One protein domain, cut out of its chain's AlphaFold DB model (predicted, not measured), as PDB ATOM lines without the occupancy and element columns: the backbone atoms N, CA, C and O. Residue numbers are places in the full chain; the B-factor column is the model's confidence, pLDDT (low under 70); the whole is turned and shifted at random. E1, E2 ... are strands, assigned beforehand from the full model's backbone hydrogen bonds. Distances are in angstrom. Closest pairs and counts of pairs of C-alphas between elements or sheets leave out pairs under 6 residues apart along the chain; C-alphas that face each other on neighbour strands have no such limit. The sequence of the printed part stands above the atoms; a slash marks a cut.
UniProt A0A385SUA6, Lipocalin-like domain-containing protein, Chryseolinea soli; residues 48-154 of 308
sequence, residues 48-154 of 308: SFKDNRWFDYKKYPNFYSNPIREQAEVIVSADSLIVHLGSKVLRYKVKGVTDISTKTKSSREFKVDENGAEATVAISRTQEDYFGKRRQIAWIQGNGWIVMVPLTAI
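What this domain is: This is residues 48 to 154 of the 308 residues of the protein "Lipocalin-like domain-containing protein" of Chryseolinea soli (UniProt A0A385SUA6). One antiparallel sheet of nine strands curls like part of a barrel and folds back on itself, the leaf E1, E3, E4 facing the leaf E6, E7, E8, E9, E2, with E5 as the hinge. Residues 129 to 134, at the tip of the E7 and E8 hairpin, stick out. The printed part has 107 residues, nine named strands, E1 to E9 along the chain, and no named helix: all strand, in sheet order E1 E3 E4 E5 E6 E7 E8 E9 E2. It is compact, with a radius of gyration of the C-alphas of 13.6 A and spans of 42 by 34 by 25 A.

How they stand to each other: E1, residues 48 to 51, runs on into E2, residues 54 to 56, at 81 degrees; both are edge strands. E1 is antiparallel to E3, residues 72 to 76, at 165 degrees, with N 49 and O 74 within hydrogen-bond range at 2.8 A. From E3 a meander, each strand the antiparallel neighbour of the one before, runs through E4, residues 80 to 85, E5, 88 to 102, E6, 105 to 114, E7, 117 to 130, E8, 133 to 142, and E9, 145 to 150. Its pairs within range include N 73 and O 84, 2.9 A; N 83 and O 90, 2.8 A; N 98 and O 109, 2.8 A; N 110 and O 121, 2.8 A; N 124 and O 139, 2.8 A; and N 140 and O 147, 2.9 A. E5 bends by 90 degrees at residue 95, pairing with E4 over residues 88 to 93 and with E6 over 93 to 102. E9 is antiparallel to E2 at 162 degrees, with N 55 and O 146 at 2.8 A. The closest C-alphas of E1 and E9, Asp 51 and Val 149, are 5.5 A apart.

Where its parts are: E1 begins at C-alpha 48, (43.889, 39.316, 18.282), and E9 ends at C-alpha 150, (52.423, 32.864, 23.516). From first to last C-alpha E5 measures 32.1 A, E6 25.5 A, E7 35.1 A and E8 26.2 A.

The domain as a whole: The C-alphas of Gly 116 and Gly 132, the two farthest apart, are 43.0 A apart. The printed part has no cut, and the link E2 to E3 is long, with 15 residues. Mean pLDDT of the printed part is 81.6; residues 61, 63 to 65, 101 to 106, 129 to 134 and 152 to 154 are under 70.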
ATOM      1  N   SER A  48      42.705  39.215  19.137       85.69
ATOM      2  CA  SER A  48      43.889  39.316  18.282       85.69
ATOM      3  C   SER A  48      45.030  38.466  18.837       85.69
ATOM      4  O   SER A  48      45.473  38.683  19.968       85.69
ATOM      5  N   PHE A  49      45.571  37.578  18.007       87.19
ATOM      6  CA  PHE A  49      46.744  36.756  18.292       87.19
ATOM      7  C   PHE A  49      47.927  37.234  17.444       87.19
ATOM      8  O   PHE A  49      47.840  37.187  16.220       87.19
ATOM      9  N   LYS A  50      49.020  37.683  18.076       87.62
ATOM     10  CA  LYS A  50      50.191  38.268  17.399       87.62
ATOM     11  C   LYS A  50      51.484  37.536  17.752       87.62
ATOM     12  O   LYS A  50      51.818  37.434  18.927       87.62
ATOM     13  N   ASP A  51      52.241  37.105  16.747       85.19
ATOM     14  CA  ASP A  51      53.639  36.664  16.889       85.19
ATOM     15  C   ASP A  51      54.423  37.124  15.650       85.19
ATOM     16  O   ASP A  51      53.856  37.402  14.596       85.19
ATOM     17  N   ASN A  52      55.744  37.208  15.761       83.81
ATOM     18  CA  ASN A  52      56.615  37.576  14.643       83.81
ATOM     19  C   ASN A  52      57.005  36.366  13.782       83.81
ATOM     20  O   ASN A  52      57.971  36.427  13.018       83.81
ATOM     21  N   ARG A  53      56.335  35.229  13.989       82.12
ATOM     22  CA  ARG A  53      56.633  33.957  13.342       82.12
ATOM     23  C   ARG A  53      55.351  33.220  12.998       82.12
ATOM     24  O   ARG A  53      54.419  33.143  13.797       82.12
ATOM     25  N   TRP A  54      55.367  32.589  11.837       86.50
ATOM     26  CA  TRP A  54      54.347  31.642  11.408       86.50
ATOM     27  C   TRP A  54      54.978  30.553  10.533       86.50
ATOM     28  O   TRP A  54      56.145  30.644  10.149       86.50
ATOM     29  N   PHE A  55      54.231  29.490  10.254       86.44
ATOM     30  CA  PHE A  55      54.720  28.321   9.527       86.44
ATOM     31  C   PHE A  55      53.829  28.037   8.317       86.44
ATOM     32  O   PHE A  55      52.618  27.884   8.466       86.44
ATOM     33  N   ASP A  56      54.438  27.932   7.134       84.38
ATOM     34  CA  ASP A  56      53.800  27.415   5.920       84.38
ATOM     35  C   ASP A  56      54.146  25.934   5.779       84.38
ATOM     36  O   ASP A  56      55.249  25.580   5.362       84.38
ATOM     37  N   TYR A  57      53.220  25.057   6.144       81.75
ATOM     38  CA  TYR A  57      53.494  23.621   6.155       81.75
ATOM     39  C   TYR A  57      53.168  22.910   4.853       81.75
ATOM     40  O   TYR A  57      53.567  21.762   4.670       81.75
ATOM     41  N   LYS A  58      52.482  23.594   3.928       80.25
ATOM     42  CA  LYS A  58      52.416  23.138   2.538       80.25
ATOM     43  C   LYS A  58      53.785  23.281   1.884       80.25
ATOM     44  O   LYS A  58      54.184  22.412   1.115       80.25
ATOM     45  N   LYS A  59      54.509  24.355   2.208       76.00
ATOM     46  CA  LYS A  59      55.860  24.606   1.700       76.00
ATOM     47  C   LYS A  59      56.951  23.885   2.501       76.00
ATOM     48  O   LYS A  59      57.932  23.436   1.912       76.00
ATOM     49  N   TYR A  60      56.784  23.758   3.818       76.31
ATOM     50  CA  TYR A  60      57.775  23.173   4.726       76.31
ATOM     51  C   TYR A  60      57.143  22.081   5.611       76.31
ATOM     52  O   TYR A  60      56.661  22.382   6.703       76.31
ATOM     53  N   PRO A  61      57.164  20.803   5.187       68.81
ATOM     54  CA  PRO A  61      56.491  19.719   5.912       68.81
ATOM     55  C   PRO A  61      57.099  19.433   7.298       68.81
ATOM     56  O   PRO A  61      56.390  18.999   8.204       68.81
ATOM     57  N   ASN A  62      58.388  19.731   7.502       72.44
ATOM     58  CA  ASN A  62      59.023  19.669   8.820       72.44
ATOM     59  C   ASN A  62      58.708  20.931   9.630       72.44
ATOM     60  O   ASN A  62      59.460  21.915   9.619       72.44
ATOM     61  N   PHE A  63      57.600  20.867  10.364       65.06
ATOM     62  CA  PHE A  63      57.219  21.865  11.357       65.06
ATOM     63  C   PHE A  63      58.370  22.206  12.315       65.06
ATOM     64  O   PHE A  63      59.234  21.376  12.587       65.06
ATOM     65  N   TYR A  64      58.388  23.444  12.818       66.69
ATOM     66  CA  TYR A  64      59.387  24.020  13.740       66.69
ATOM     67  C   TYR A  64      60.758  24.398  13.175       66.69
ATOM     68  O   TYR A  64      61.384  25.311  13.711       66.69
ATOM     69  N   SER A  65      61.225  23.755  12.106       69.00
ATOM     70  CA  SER A  65      62.586  23.999  11.597       69.00
ATOM     71  C   SER A  65      62.727  25.281  10.768       69.00
ATOM     72  O   SER A  65      63.781  25.907  10.790       69.00
ATOM     73  N   ASN A  66      61.658  25.706  10.088       79.25
ATOM     74  CA  ASN A  66      61.688  26.834   9.153       79.25
ATOM     75  C   ASN A  66      60.538  27.828   9.406       79.25
ATOM     76  O   ASN A  66      59.607  27.900   8.603       79.25
ATOM     77  N   PRO A  67      60.547  28.580  10.526       83.25
ATOM     78  CA  PRO A  67      59.568  29.640  10.738       83.25
ATOM     79  C   PRO A  67      59.789  30.783   9.740       83.25
ATOM     80  O   PRO A  67      60.912  31.260   9.564       83.25
ATOM     81  N   ILE A  68      58.703  31.278   9.155       85.50
ATOM     82  CA  ILE A  68      58.699  32.525   8.392       85.50
ATOM     83  C   ILE A  68      58.690  33.669   9.405       85.50
ATOM     84  O   ILE A  68      57.790  33.757  10.239       85.50
ATOM     85  N   ARG A  69      59.718  34.523   9.368       85.12
ATOM     86  CA  ARG A  69      59.932  35.623  10.327       85.12
ATOM     87  C   ARG A  69      59.297  36.928   9.851       85.12
ATOM     88  O   ARG A  69      59.968  37.949   9.731       85.12
ATOM     89  N   GLU A  70      58.009  36.865   9.559       87.44
ATOM     90  CA  GLU A  70      57.180  38.025   9.244       87.44
ATOM     91  C   GLU A  70      56.087  38.142  10.305       87.44
ATOM     92  O   GLU A  70      55.649  37.131  10.863       87.44
ATOM     93  N   GLN A  71      55.651  39.368  10.597       88.56
ATOM     94  CA  GLN A  71      54.592  39.592  11.574       88.56
ATOM     95  C   GLN A  71      53.320  38.855  11.142       88.56
ATOM     96  O   GLN A  71      52.822  39.049  10.032       88.56
ATOM     97  N   ALA A  72      52.806  38.014  12.035       91.44
ATOM     98  CA  ALA A  72      51.538  37.337  11.873       91.44
ATOM     99  C   ALA A  72      50.525  37.879  12.885       91.44
ATOM    100  O   ALA A  72      50.834  38.050  14.067       91.44
ATOM    101  N   GLU A  73      49.310  38.131  12.417       91.38
ATOM    102  CA  GLU A  73      48.178  38.529  13.246       91.38
ATOM    103  C   GLU A  73      46.938  37.749  12.824       91.38
ATOM    104  O   GLU A  73      46.532  37.784  11.665       91.38
ATOM    105  N   VAL A  74      46.315  37.057  13.772       90.75
ATOM    106  CA  VAL A  74      45.004  36.438  13.578       90.75
ATOM    107  C   VAL A  74      43.998  37.220  14.400       90.75
ATOM    108  O   VAL A  74      44.070  37.223  15.627       90.75
ATOM    109  N   ILE A  75      43.055  37.869  13.727       89.06
ATOM    110  CA  ILE A  75      41.939  38.583  14.339       89.06
ATOM    111  C   ILE A  75      40.703  37.711  14.188       89.06
ATOM    112  O   ILE A  75      40.328  37.327  13.082       89.06
ATOM    113  N   VAL A  76      40.074  37.392  15.306       87.19
ATOM    114  CA  VAL A  76      38.908  36.516  15.375       87.19
ATOM    115  C   VAL A  76      37.750  37.328  15.934       87.19
ATOM    116  O   VAL A  76      37.929  38.105  16.869       87.19
ATOM    117  N   SER A  77      36.569  37.157  15.361       83.25
ATOM    118  CA  SER A  77      35.303  37.733  15.815       83.25
ATOM    119  C   SER A  77      34.217  36.650  15.769       83.25
ATOM    120  O   SER A  77      34.497  35.512  15.389       83.25
ATOM    121  N   ALA A  78      32.985  36.977  16.163       79.00
ATOM    122  CA  ALA A  78      31.883  36.013  16.136       79.00
ATOM    123  C   ALA A  78      31.519  35.553  14.708       79.00
ATOM    124  O   ALA A  78      31.095  34.416  14.518       79.00
ATOM    125  N   ASP A  79      31.690  36.421  13.710       86.12
ATOM    126  CA  ASP A  79      31.222  36.225  12.335       86.12
ATOM    127  C   ASP A  79      32.349  36.222  11.288       86.12
ATOM    128  O   ASP A  79      32.121  35.868  10.127       86.12
ATOM    129  N   SER A  80      33.576  36.578  11.673       89.19
ATOM    130  CA  SER A  80      34.711  36.642  10.752       89.19
ATOM    131  C   SER A  80      36.060  36.300  11.389       89.19
ATOM    132  O   SER A  80      36.292  36.530  12.580       89.19
ATOM    133  N   LEU A  81      36.976  35.776  10.567       91.69
ATOM    134  CA  LEU A  81      38.404  35.693  10.875       91.69
ATOM    135  C   LEU A  81      39.204  36.452   9.815       91.69
ATOM    136  O   LEU A  81      38.964  36.310   8.615       91.69
ATOM    137  N   ILE A  82      40.193  37.224  10.255       92.50
ATOM    138  CA  ILE A  82      41.168  37.892   9.391       92.50
ATOM    139  C   ILE A  82      42.553  37.395   9.792       92.50
ATOM    140  O   ILE A  82      42.945  37.501  10.950       92.50
ATOM    141  N   VAL A  83      43.293  36.845   8.835       93.38
ATOM    142  CA  VAL A  83      44.615  36.257   9.058       93.38
ATOM    143  C   VAL A  83      45.630  37.021   8.224       93.38
ATOM    144  O   VAL A  83      45.634  36.934   6.998       93.38
ATOM    145  N   HIS A  84      46.492  37.765   8.897       94.00
ATOM    146  CA  HIS A  84      47.666  38.406   8.330       94.00
ATOM    147  C   HIS A  84      48.867  37.484   8.547       94.00
ATOM    148  O   HIS A  84      49.228  37.192   9.683       94.00
ATOM    149  N   LEU A  85      49.475  37.010   7.463       91.69
ATOM    150  CA  LEU A  85      50.680  36.182   7.445       91.69
ATOM    151  C   LEU A  85      51.749  36.949   6.667       91.69
ATOM    152  O   LEU A  85      51.962  36.707   5.476       91.69
ATOM    153  N   GLY A  86      52.350  37.947   7.319       87.00
ATOM    154  CA  GLY A  86      53.236  38.893   6.656       87.00
ATOM    155  C   GLY A  86      52.521  39.674   5.553       87.00
ATOM    156  O   GLY A  86      51.545  40.375   5.815       87.00
ATOM    157  N   SER A  87      52.978  39.532   4.308       84.44
ATOM    158  CA  SER A  87      52.341  40.176   3.142       84.44
ATOM    159  C   SER A  87      51.002  39.553   2.713       84.44
ATOM    160  O   SER A  87      50.238  40.176   1.973       84.44
ATOM    161  N   LYS A  88      50.686  38.331   3.161       88.88
ATOM    162  CA  LYS A  88      49.465  37.611   2.779       88.88
ATOM    163  C   LYS A  88      48.326  37.922   3.749       88.88
ATOM    164  O   LYS A  88      48.483  37.756   4.954       88.88
ATOM    165  N   VAL A  89      47.157  38.297   3.228       91.81
ATOM    166  CA  VAL A  89      45.944  38.533   4.030       91.81
ATOM    167  C   VAL A  89      44.833  37.593   3.579       91.81
ATOM    168  O   VAL A  89      44.465  37.578   2.406       91.81
ATOM    169  N   LEU A  90      44.293  36.814   4.513       92.25
ATOM    170  CA  LEU A  90      43.158  35.915   4.308       92.25
ATOM    171  C   LEU A  90      41.968  36.427   5.115       92.25
ATOM    172  O   LEU A  90      42.127  36.879   6.250       92.25
ATOM    173  N   ARG A  91      40.775  36.374   4.526       93.12
ATOM    174  CA  ARG A  91      39.527  36.810   5.159       93.12
ATOM    175  C   ARG A  91      38.509  35.694   5.044       93.12
ATOM    176  O   ARG A  91      38.263  35.193   3.954       93.12
ATOM    177  N   TYR A  92      37.926  35.344   6.175       93.56
ATOM    178  CA  TYR A  92      37.035  34.212   6.332       93.56
ATOM    179  C   TYR A  92      35.723  34.684   6.943       93.56
ATOM    180  O   TYR A  92      35.731  35.417   7.933       93.56
ATOM    181  N   LYS A  93      34.599  34.225   6.389       91.69
ATOM    182  CA  LYS A  93      33.286  34.355   7.033       91.69
ATOM    183  C   LYS A  93      33.020  33.108   7.870       91.69
ATOM    184  O   LYS A  93      33.107  32.005   7.338       91.69
ATOM    185  N   VAL A  94      32.686  33.268   9.146       90.56
ATOM    186  CA  VAL A  94      32.341  32.149  10.033       90.56
ATOM    187  C   VAL A  94      30.938  31.652   9.694       90.56
ATOM    188  O   VAL A  94      29.983  32.425   9.634       90.56
ATOM    189  N   LYS A  95      30.827  30.347   9.451       90.88
ATOM    190  CA  LYS A  95      29.571  29.623   9.206       90.88
ATOM    191  C   LYS A  95      29.109  28.839  10.430       90.88
ATOM    192  O   LYS A  95      27.919  28.587  10.579       90.88
ATOM    193  N   GLY A  96      30.037  28.457  11.301       87.31
ATOM    194  CA  GLY A  96      29.732  27.735  12.528       87.31
ATOM    195  C   GLY A  96      30.955  27.598  13.418       87.31
ATOM    196  O   GLY A  96      32.090  27.758  12.969       87.31
ATOM    197  N   VAL A  97      30.707  27.297  14.687       85.94
ATOM    198  CA  VAL A  97      31.742  27.101  15.700       85.94
ATOM    199  C   VAL A  97      31.472  25.781  16.407       85.94
ATOM    200  O   VAL A  97      30.326  25.462  16.721       85.94
ATOM    201  N   THR A  98      32.515  24.991  16.629       84.44
ATOM    202  CA  THR A  98      32.435  23.728  17.361       84.44
ATOM    203  C   THR A  98      33.530  23.684  18.410       84.44
ATOM    204  O   THR A  98      34.699  23.941  18.125       84.44
ATOM    205  N   ASP A  99      33.141  23.367  19.638       74.56
ATOM    206  CA  ASP A  99      34.067  23.217  20.746       74.56
ATOM    207  C   ASP A  99      34.519  21.761  20.868       74.56
ATOM    208  O   ASP A  99      33.709  20.839  20.921       74.56
ATOM    209  N   ILE A 100      35.836  21.566  20.929       73.75
ATOM    210  CA  ILE A 100      36.480  20.269  21.117       73.75
ATOM    211  C   ILE A 100      37.312  20.351  22.389       73.75
ATOM    212  O   ILE A 100      38.318  21.057  22.441       73.75
ATOM    213  N   SER A 101      36.892  19.622  23.416       61.41
ATOM    214  CA  SER A 101      37.674  19.434  24.635       61.41
ATOM    215  C   SER A 101      38.202  18.005  24.670       61.41
ATOM    216  O   SER A 101      37.443  17.040  24.566       61.41
ATOM    217  N   THR A 102      39.518  17.858  24.783       59.41
ATOM    218  CA  THR A 102      40.163  16.598  25.155       59.41
ATOM    219  C   THR A 102      40.936  16.805  26.452       59.41
ATOM    220  O   THR A 102      41.157  17.934  26.880       59.41
ATOM    221  N   LYS A 103      41.407  15.715  27.068       50.59
ATOM    222  CA  LYS A 103      42.129  15.756  28.355       50.59
ATOM    223  C   LYS A 103      43.329  16.712  28.401       50.59
ATOM    224  O   LYS A 103      43.764  17.061  29.488       50.59
ATOM    225  N   THR A 104      43.913  17.062  27.258       51.59
ATOM    226  CA  THR A 104      45.148  17.859  27.179       51.59
ATOM    227  C   THR A 104      45.026  19.061  26.248       51.59
ATOM    228  O   THR A 104      46.012  19.763  26.019       51.59
ATOM    229  N   LYS A 105      43.844  19.286  25.666       61.75
ATOM    230  CA  LYS A 105      43.648  20.295  24.629       61.75
ATOM    231  C   LYS A 105      42.225  20.833  24.672       61.75
ATOM    232  O   LYS A 105      41.271  20.119  24.373       61.75
ATOM    233  N   SER A 106      42.125  22.132  24.913       68.69
ATOM    234  CA  SER A 106      40.918  22.906  24.645       68.69
ATOM    235  C   SER A 106      41.058  23.544  23.270       68.69
ATOM    236  O   SER A 106      41.999  24.303  23.014       68.69
ATOM    237  N   SER A 107      40.179  23.175  22.345       80.44
ATOM    238  CA  SER A 107      40.193  23.648  20.966       80.44
ATOM    239  C   SER A 107      38.824  24.157  20.550       80.44
ATOM    240  O   SER A 107      37.789  23.616  20.938       80.44
ATOM    241  N   ARG A 108      38.822  25.218  19.752       84.75
ATOM    242  CA  ARG A 108      37.643  25.750  19.085       84.75
ATOM    243  C   ARG A 108      37.879  25.719  17.587       84.75
ATOM    244  O   ARG A 108      38.837  26.314  17.092       84.75
ATOM    245  N   GLU A 109      36.999  25.028  16.882       90.00
ATOM    246  CA  GLU A 109      37.012  24.923  15.433       90.00
ATOM    247  C   GLU A 109      35.984  25.875  14.835       90.00
ATOM    248  O   GLU A 109      34.798  25.836  15.160       90.00
ATOM    249  N   PHE A 110      36.456  26.740  13.948       90.56
ATOM    250  CA  PHE A 110      35.647  27.666  13.179       90.56
ATOM    251  C   PHE A 110      35.469  27.076  11.787       90.56
ATOM    252  O   PHE A 110      36.429  26.983  11.017       90.56
ATOM    253  N   LYS A 111      34.237  26.697  11.454       93.44
ATOM    254  CA  LYS A 111      33.849  26.425  10.072       93.44
ATOM    255  C   LYS A 111      33.754  27.751   9.346       93.44
ATOM    256  O   LYS A 111      32.999  28.633   9.762       93.44
ATOM    257  N   VAL A 112      34.512  27.900   8.274       93.88
ATOM    258  CA  VAL A 112      34.645  29.155   7.544       93.88
ATOM    259  C   VAL A 112      34.390  28.985   6.055       93.88
ATOM    260  O   VAL A 112      34.537  27.903   5.497       93.88
ATOM    261  N   ASP A 113      34.010  30.085   5.415       91.56
ATOM    262  CA  ASP A 113      34.001  30.214   3.964       91.56
ATOM    263  C   ASP A 113      35.374  30.667   3.452       91.56
ATOM    264  O   ASP A 113      35.817  31.775   3.765       91.56
ATOM    265  N   GLU A 114      36.034  29.820   2.667       86.44
ATOM    266  CA  GLU A 114      37.260  30.124   1.931       86.44
ATOM    267  C   GLU A 114      36.935  30.135   0.426       86.44
ATOM    268  O   GLU A 114      37.027  29.119  -0.257       86.44
ATOM    269  N   ASN A 115      36.538  31.301  -0.097       83.56
ATOM    270  CA  ASN A 115      36.218  31.519  -1.517       83.56
ATOM    271  C   ASN A 115      35.119  30.594  -2.084       83.56
ATOM    272  O   ASN A 115      35.230  30.101  -3.206       83.56
ATOM    273  N   GLY A 116      34.051  30.360  -1.325       80.88
ATOM    274  CA  GLY A 116      32.920  29.519  -1.719       80.88
ATOM    275  C   GLY A 116      33.047  28.057  -1.283       80.88
ATOM    276  O   GLY A 116      32.085  27.305  -1.432       80.88
ATOM    277  N   ALA A 117      34.187  27.653  -0.714       87.44
ATOM    278  CA  ALA A 117      34.393  26.327  -0.139       87.44
ATOM    279  C   ALA A 117      34.345  26.371   1.398       87.44
ATOM    280  O   ALA A 117      34.805  27.327   2.021       87.44
ATOM    281  N   GLU A 118      33.792  25.329   2.025       90.62
ATOM    282  CA  GLU A 118      33.881  25.164   3.480       90.62
ATOM    283  C   GLU A 118      35.296  24.708   3.861       90.62
ATOM    284  O   GLU A 118      35.816  23.732   3.320       90.62
ATOM    285  N   ALA A 119      35.907  25.421   4.800       92.12
ATOM    286  CA  ALA A 119      37.185  25.080   5.405       92.12
ATOM    287  C   ALA A 119      37.090  25.193   6.932       92.12
ATOM    288  O   ALA A 119      36.126  25.741   7.471       92.12
ATOM    289  N   THR A 120      38.111  24.705   7.632       93.56
ATOM    290  CA  THR A 120      38.193  24.788   9.094       93.56
ATOM    291  C   THR A 120      39.427  25.574   9.507       93.56
ATOM    292  O   THR A 120      40.536  25.296   9.043       93.56
ATOM    293  N   VAL A 121      39.236  26.528  10.415       92.69
ATOM    294  CA  VAL A 121      40.318  27.152  11.180       92.69
ATOM    295  C   VAL A 121      40.178  26.716  12.631       92.69
ATOM    296  O   VAL A 121      39.147  26.951  13.252       92.69
ATOM    297  N   ALA A 122      41.203  26.078  13.183       90.44
ATOM    298  CA  ALA A 122      41.206  25.610  14.563       90.44
ATOM    299  C   ALA A 122      42.081  26.517  15.428       90.44
ATOM    300  O   ALA A 122      43.214  26.823  15.059       90.44
ATOM    301  N   ILE A 123      41.586  26.898  16.604       88.50
ATOM    302  CA  ILE A 123      42.366  27.591  17.630       88.50
ATOM    303  C   ILE A 123      42.418  26.708  18.859       88.50
ATOM    304  O   ILE A 123      41.393  26.369  19.439       88.50
ATOM    305  N   SER A 124      43.622  26.328  19.260       84.12
ATOM    306  CA  SER A 124      43.837  25.409  20.369       84.12
ATOM    307  C   SER A 124      44.722  26.033  21.424       84.12
ATOM    308  O   SER A 124      45.712  26.674  21.091       84.12
ATOM    309  N   ARG A 125      44.409  25.809  22.694       78.25
ATOM    310  CA  ARG A 125      45.302  26.134  23.804       78.25
ATOM    311  C   ARG A 125      46.050  24.868  24.180       78.25
ATOM    312  O   ARG A 125      45.434  23.834  24.427       78.25
ATOM    313  N   THR A 126      47.373  24.941  24.158       75.31
ATOM    314  CA  THR A 126      48.232  23.809  24.503       75.31
ATOM    315  C   THR A 126      49.360  24.271  25.405       75.31
ATOM    316  O   THR A 126      49.864  25.393  25.281       75.31
ATOM    317  N   GLN A 127      49.758  23.390  26.314       72.62
ATOM    318  CA  GLN A 127      51.026  23.515  27.007       72.62
ATOM    319  C   GLN A 127      52.117  22.986  26.074       72.62
ATOM    320  O   GLN A 127      51.987  21.901  25.513       72.62
ATOM    321  N   GLU A 128      53.154  23.783  25.852       71.00
ATOM    322  CA  GLU A 128      54.298  23.421  25.023       71.00
ATOM    323  C   GLU A 128      55.578  23.524  25.857       71.00
ATOM    324  O   GLU A 128      55.808  24.527  26.543       71.00
ATOM    325  N   ASP A 129      56.423  22.499  25.753       65.38
ATOM    326  CA  ASP A 129      57.777  22.489  26.301       65.38
ATOM    327  C   ASP A 129      58.744  22.881  25.168       65.38
ATOM    328  O   ASP A 129      59.204  22.043  24.398       65.38
ATOM    329  N   TYR A 130      59.029  24.182  25.030       59.28
ATOM    330  CA  TYR A 130      59.900  24.720  23.973       59.28
ATOM    331  C   TYR A 130      61.184  25.292  24.585       59.28
ATOM    332  O   TYR A 130      61.129  26.125  25.491       59.28
ATOM    333  N   PHE A 131      62.354  24.838  24.115       50.88
ATOM    334  CA  PHE A 131      63.675  25.201  24.666       50.88
ATOM    335  C   PHE A 131      63.789  25.034  26.196       50.88
ATOM    336  O   PHE A 131      64.354  25.878  26.890       50.88
ATOM    337  N   GLY A 132      63.214  23.956  26.737       54.00
ATOM    338  CA  GLY A 132      63.274  23.646  28.171       54.00
ATOM    339  C   GLY A 132      62.395  24.530  29.061       54.00
ATOM    340  O   GLY A 132      62.457  24.403  30.282       54.00
ATOM    341  N   LYS A 133      61.564  25.412  28.487       59.25
ATOM    342  CA  LYS A 133      60.578  26.200  29.236       59.25
ATOM    343  C   LYS A 133      59.165  25.751  28.886       59.25
ATOM    344  O   LYS A 133      58.753  25.827  27.730       59.25
ATOM    345  N   ARG A 134      58.421  25.343  29.916       69.69
ATOM    346  CA  ARG A 134      56.978  25.117  29.829       69.69
ATOM    347  C   ARG A 134      56.279  26.454  29.630       69.69
ATOM    348  O   ARG A 134      56.449  27.360  30.447       69.69
ATOM    349  N   ARG A 135      55.477  26.591  28.579       71.44
ATOM    350  CA  ARG A 135      54.631  27.773  28.364       71.44
ATOM    351  C   ARG A 135      53.299  27.383  27.745       71.44
ATOM    352  O   ARG A 135      53.208  26.394  27.025       71.44
ATOM    353  N   GLN A 136      52.272  28.187  27.994       77.31
ATOM    354  CA  GLN A 136      51.006  28.055  27.285       77.31
ATOM    355  C   GLN A 136      51.036  28.879  25.997       77.31
ATOM    356  O   GLN A 136      51.453  30.044  25.994       77.31
ATOM    357  N   ILE A 137      50.572  28.271  24.909       80.19
ATOM    358  CA  ILE A 137      50.463  28.910  23.600       80.19
ATOM    359  C   ILE A 137      49.056  28.731  23.026       80.19
ATOM    360  O   ILE A 137      48.370  27.745  23.308       80.19
ATOM    361  N   ALA A 138      48.648  29.681  22.192       85.00
ATOM    362  CA  ALA A 138      47.571  29.506  21.236       85.00
ATOM    363  C   ALA A 138      48.163  28.953  19.936       85.00
ATOM    364  O   ALA A 138      49.032  29.568  19.316       85.00
ATOM    365  N   TRP A 139      47.678  27.787  19.536       87.06
ATOM    366  CA  TRP A 139      47.976  27.123  18.282       87.06
ATOM    367  C   TRP A 139      46.830  27.364  17.310       87.06
ATOM    368  O   TRP A 139      45.738  26.818  17.491       87.06
ATOM    369  N   ILE A 140      47.065  28.189  16.297       90.19
ATOM    370  CA  ILE A 140      46.047  28.579  15.324       90.19
ATOM    371  C   ILE A 140      46.417  27.981  13.979       90.19
ATOM    372  O   ILE A 140      47.489  28.267  13.451       90.19
ATOM    373  N   GLN A 141      45.533  27.165  13.423       91.00
ATOM    374  CA  GLN A 141      45.787  26.416  12.203       91.00
ATOM    375  C   GLN A 141      44.663  26.629  11.200       91.00
ATOM    376  O   GLN A 141      43.497  26.428  11.525       91.00
ATOM    377  N   GLY A 142      45.040  26.957   9.968       90.75
ATOM    378  CA  GLY A 142      44.161  26.884   8.807       90.75
ATOM    379  C   GLY A 142      44.752  26.000   7.713       90.75
ATOM    380  O   GLY A 142      45.678  25.209   7.929       90.75
ATOM    381  N   ASN A 143      44.214  26.140   6.504       87.69
ATOM    382  CA  ASN A 143      44.578  25.328   5.348       87.69
ATOM    383  C   ASN A 143      45.979  25.679   4.797       87.69
ATOM    384  O   ASN A 143      46.141  26.504   3.896       87.69
ATOM    385  N   GLY A 144      47.011  25.007   5.309       86.81
ATOM    386  CA  GLY A 144      48.412  25.165   4.901       86.81
ATOM    387  C   GLY A 144      49.252  26.144   5.721       86.81
ATOM    388  O   GLY A 144      50.422  26.328   5.401       86.81
ATOM    389  N   TRP A 145      48.701  26.748   6.775       90.19
ATOM    390  CA  TRP A 145      49.432  27.670   7.646       90.19
ATOM    391  C   TRP A 145      49.151  27.425   9.130       90.19
ATOM    392  O   TRP A 145      48.063  26.971   9.499       90.19
ATOM    393  N   ILE A 146      50.131  27.745   9.979       90.25
ATOM    394  CA  ILE A 146      50.001  27.731  11.442       90.25
ATOM    395  C   ILE A 146      50.661  28.968  12.046       90.25
ATOM    396  O   ILE A 146      51.774  29.337  11.671       90.25
ATOM    397  N   VAL A 147      49.991  29.567  13.026       89.00
ATOM    398  CA  VAL A 147      50.531  30.617  13.892       89.00
ATOM    399  C   VAL A 147      50.574  30.084  15.322       89.00
ATOM    400  O   VAL A 147      49.597  29.516  15.812       89.00
ATOM    401  N   MET A 148      51.711  30.263  15.991       86.00
ATOM    402  CA  MET A 148      51.901  29.887  17.393       86.00
ATOM    403  C   MET A 148      52.134  31.154  18.202       86.00
ATOM    404  O   MET A 148      53.149  31.819  18.009       86.00
ATOM    405  N   VAL A 149      51.206  31.486  19.096       83.88
ATOM    406  CA  VAL A 149      51.238  32.741  19.856       83.88
ATOM    407  C   VAL A 149      51.346  32.444  21.349       83.88
ATOM    408  O   VAL A 149      50.468  31.770  21.888       83.88
ATOM    409  N   PRO A 150      52.382  32.929  22.059       79.62
ATOM    410  CA  PRO A 150      52.423  32.864  23.516       79.62
ATOM    411  C   PRO A 150      51.176  33.517  24.114       79.62
ATOM    412  O   PRO A 150      50.844  34.640  23.741       79.62
ATOM    413  N   LEU A 151      50.500  32.862  25.066       74.75
ATOM    414  CA  LEU A 151      49.282  33.448  25.649       74.75
ATOM    415  C   LEU A 151      49.552  34.789  26.358       74.75
ATOM    416  O   LEU A 151      48.668  35.634  26.428       74.75
ATOM    417  N   THR A 152      50.788  35.026  26.810       68.44
ATOM    418  CA  THR A 152      51.235  36.310  27.377       68.44
ATOM    419  C   THR A 152      51.246  37.466  26.373       68.44
ATOM    420  O   THR A 152      51.285  38.621  26.785       68.44
ATOM    421  N   ALA A 153      51.228  37.180  25.069       60.84
ATOM    422  CA  ALA A 153      51.199  38.174  23.997       60.84
ATOM    423  C   ALA A 153      49.769  38.504  23.525       60.84
ATOM    424  O   ALA A 153      49.586  39.242  22.557       60.84
ATOM    425  N   ILE A 154      48.749  37.958  24.192       64.69
ATOM    426  CA  ILE A 154      47.347  38.201  23.868       64.69
ATOM    427  C   ILE A 154      46.840  39.384  24.699       64.69
ATOM    428  O   ILE A 154      47.078  39.472  25.902       64.69
TER     429      ILE A 154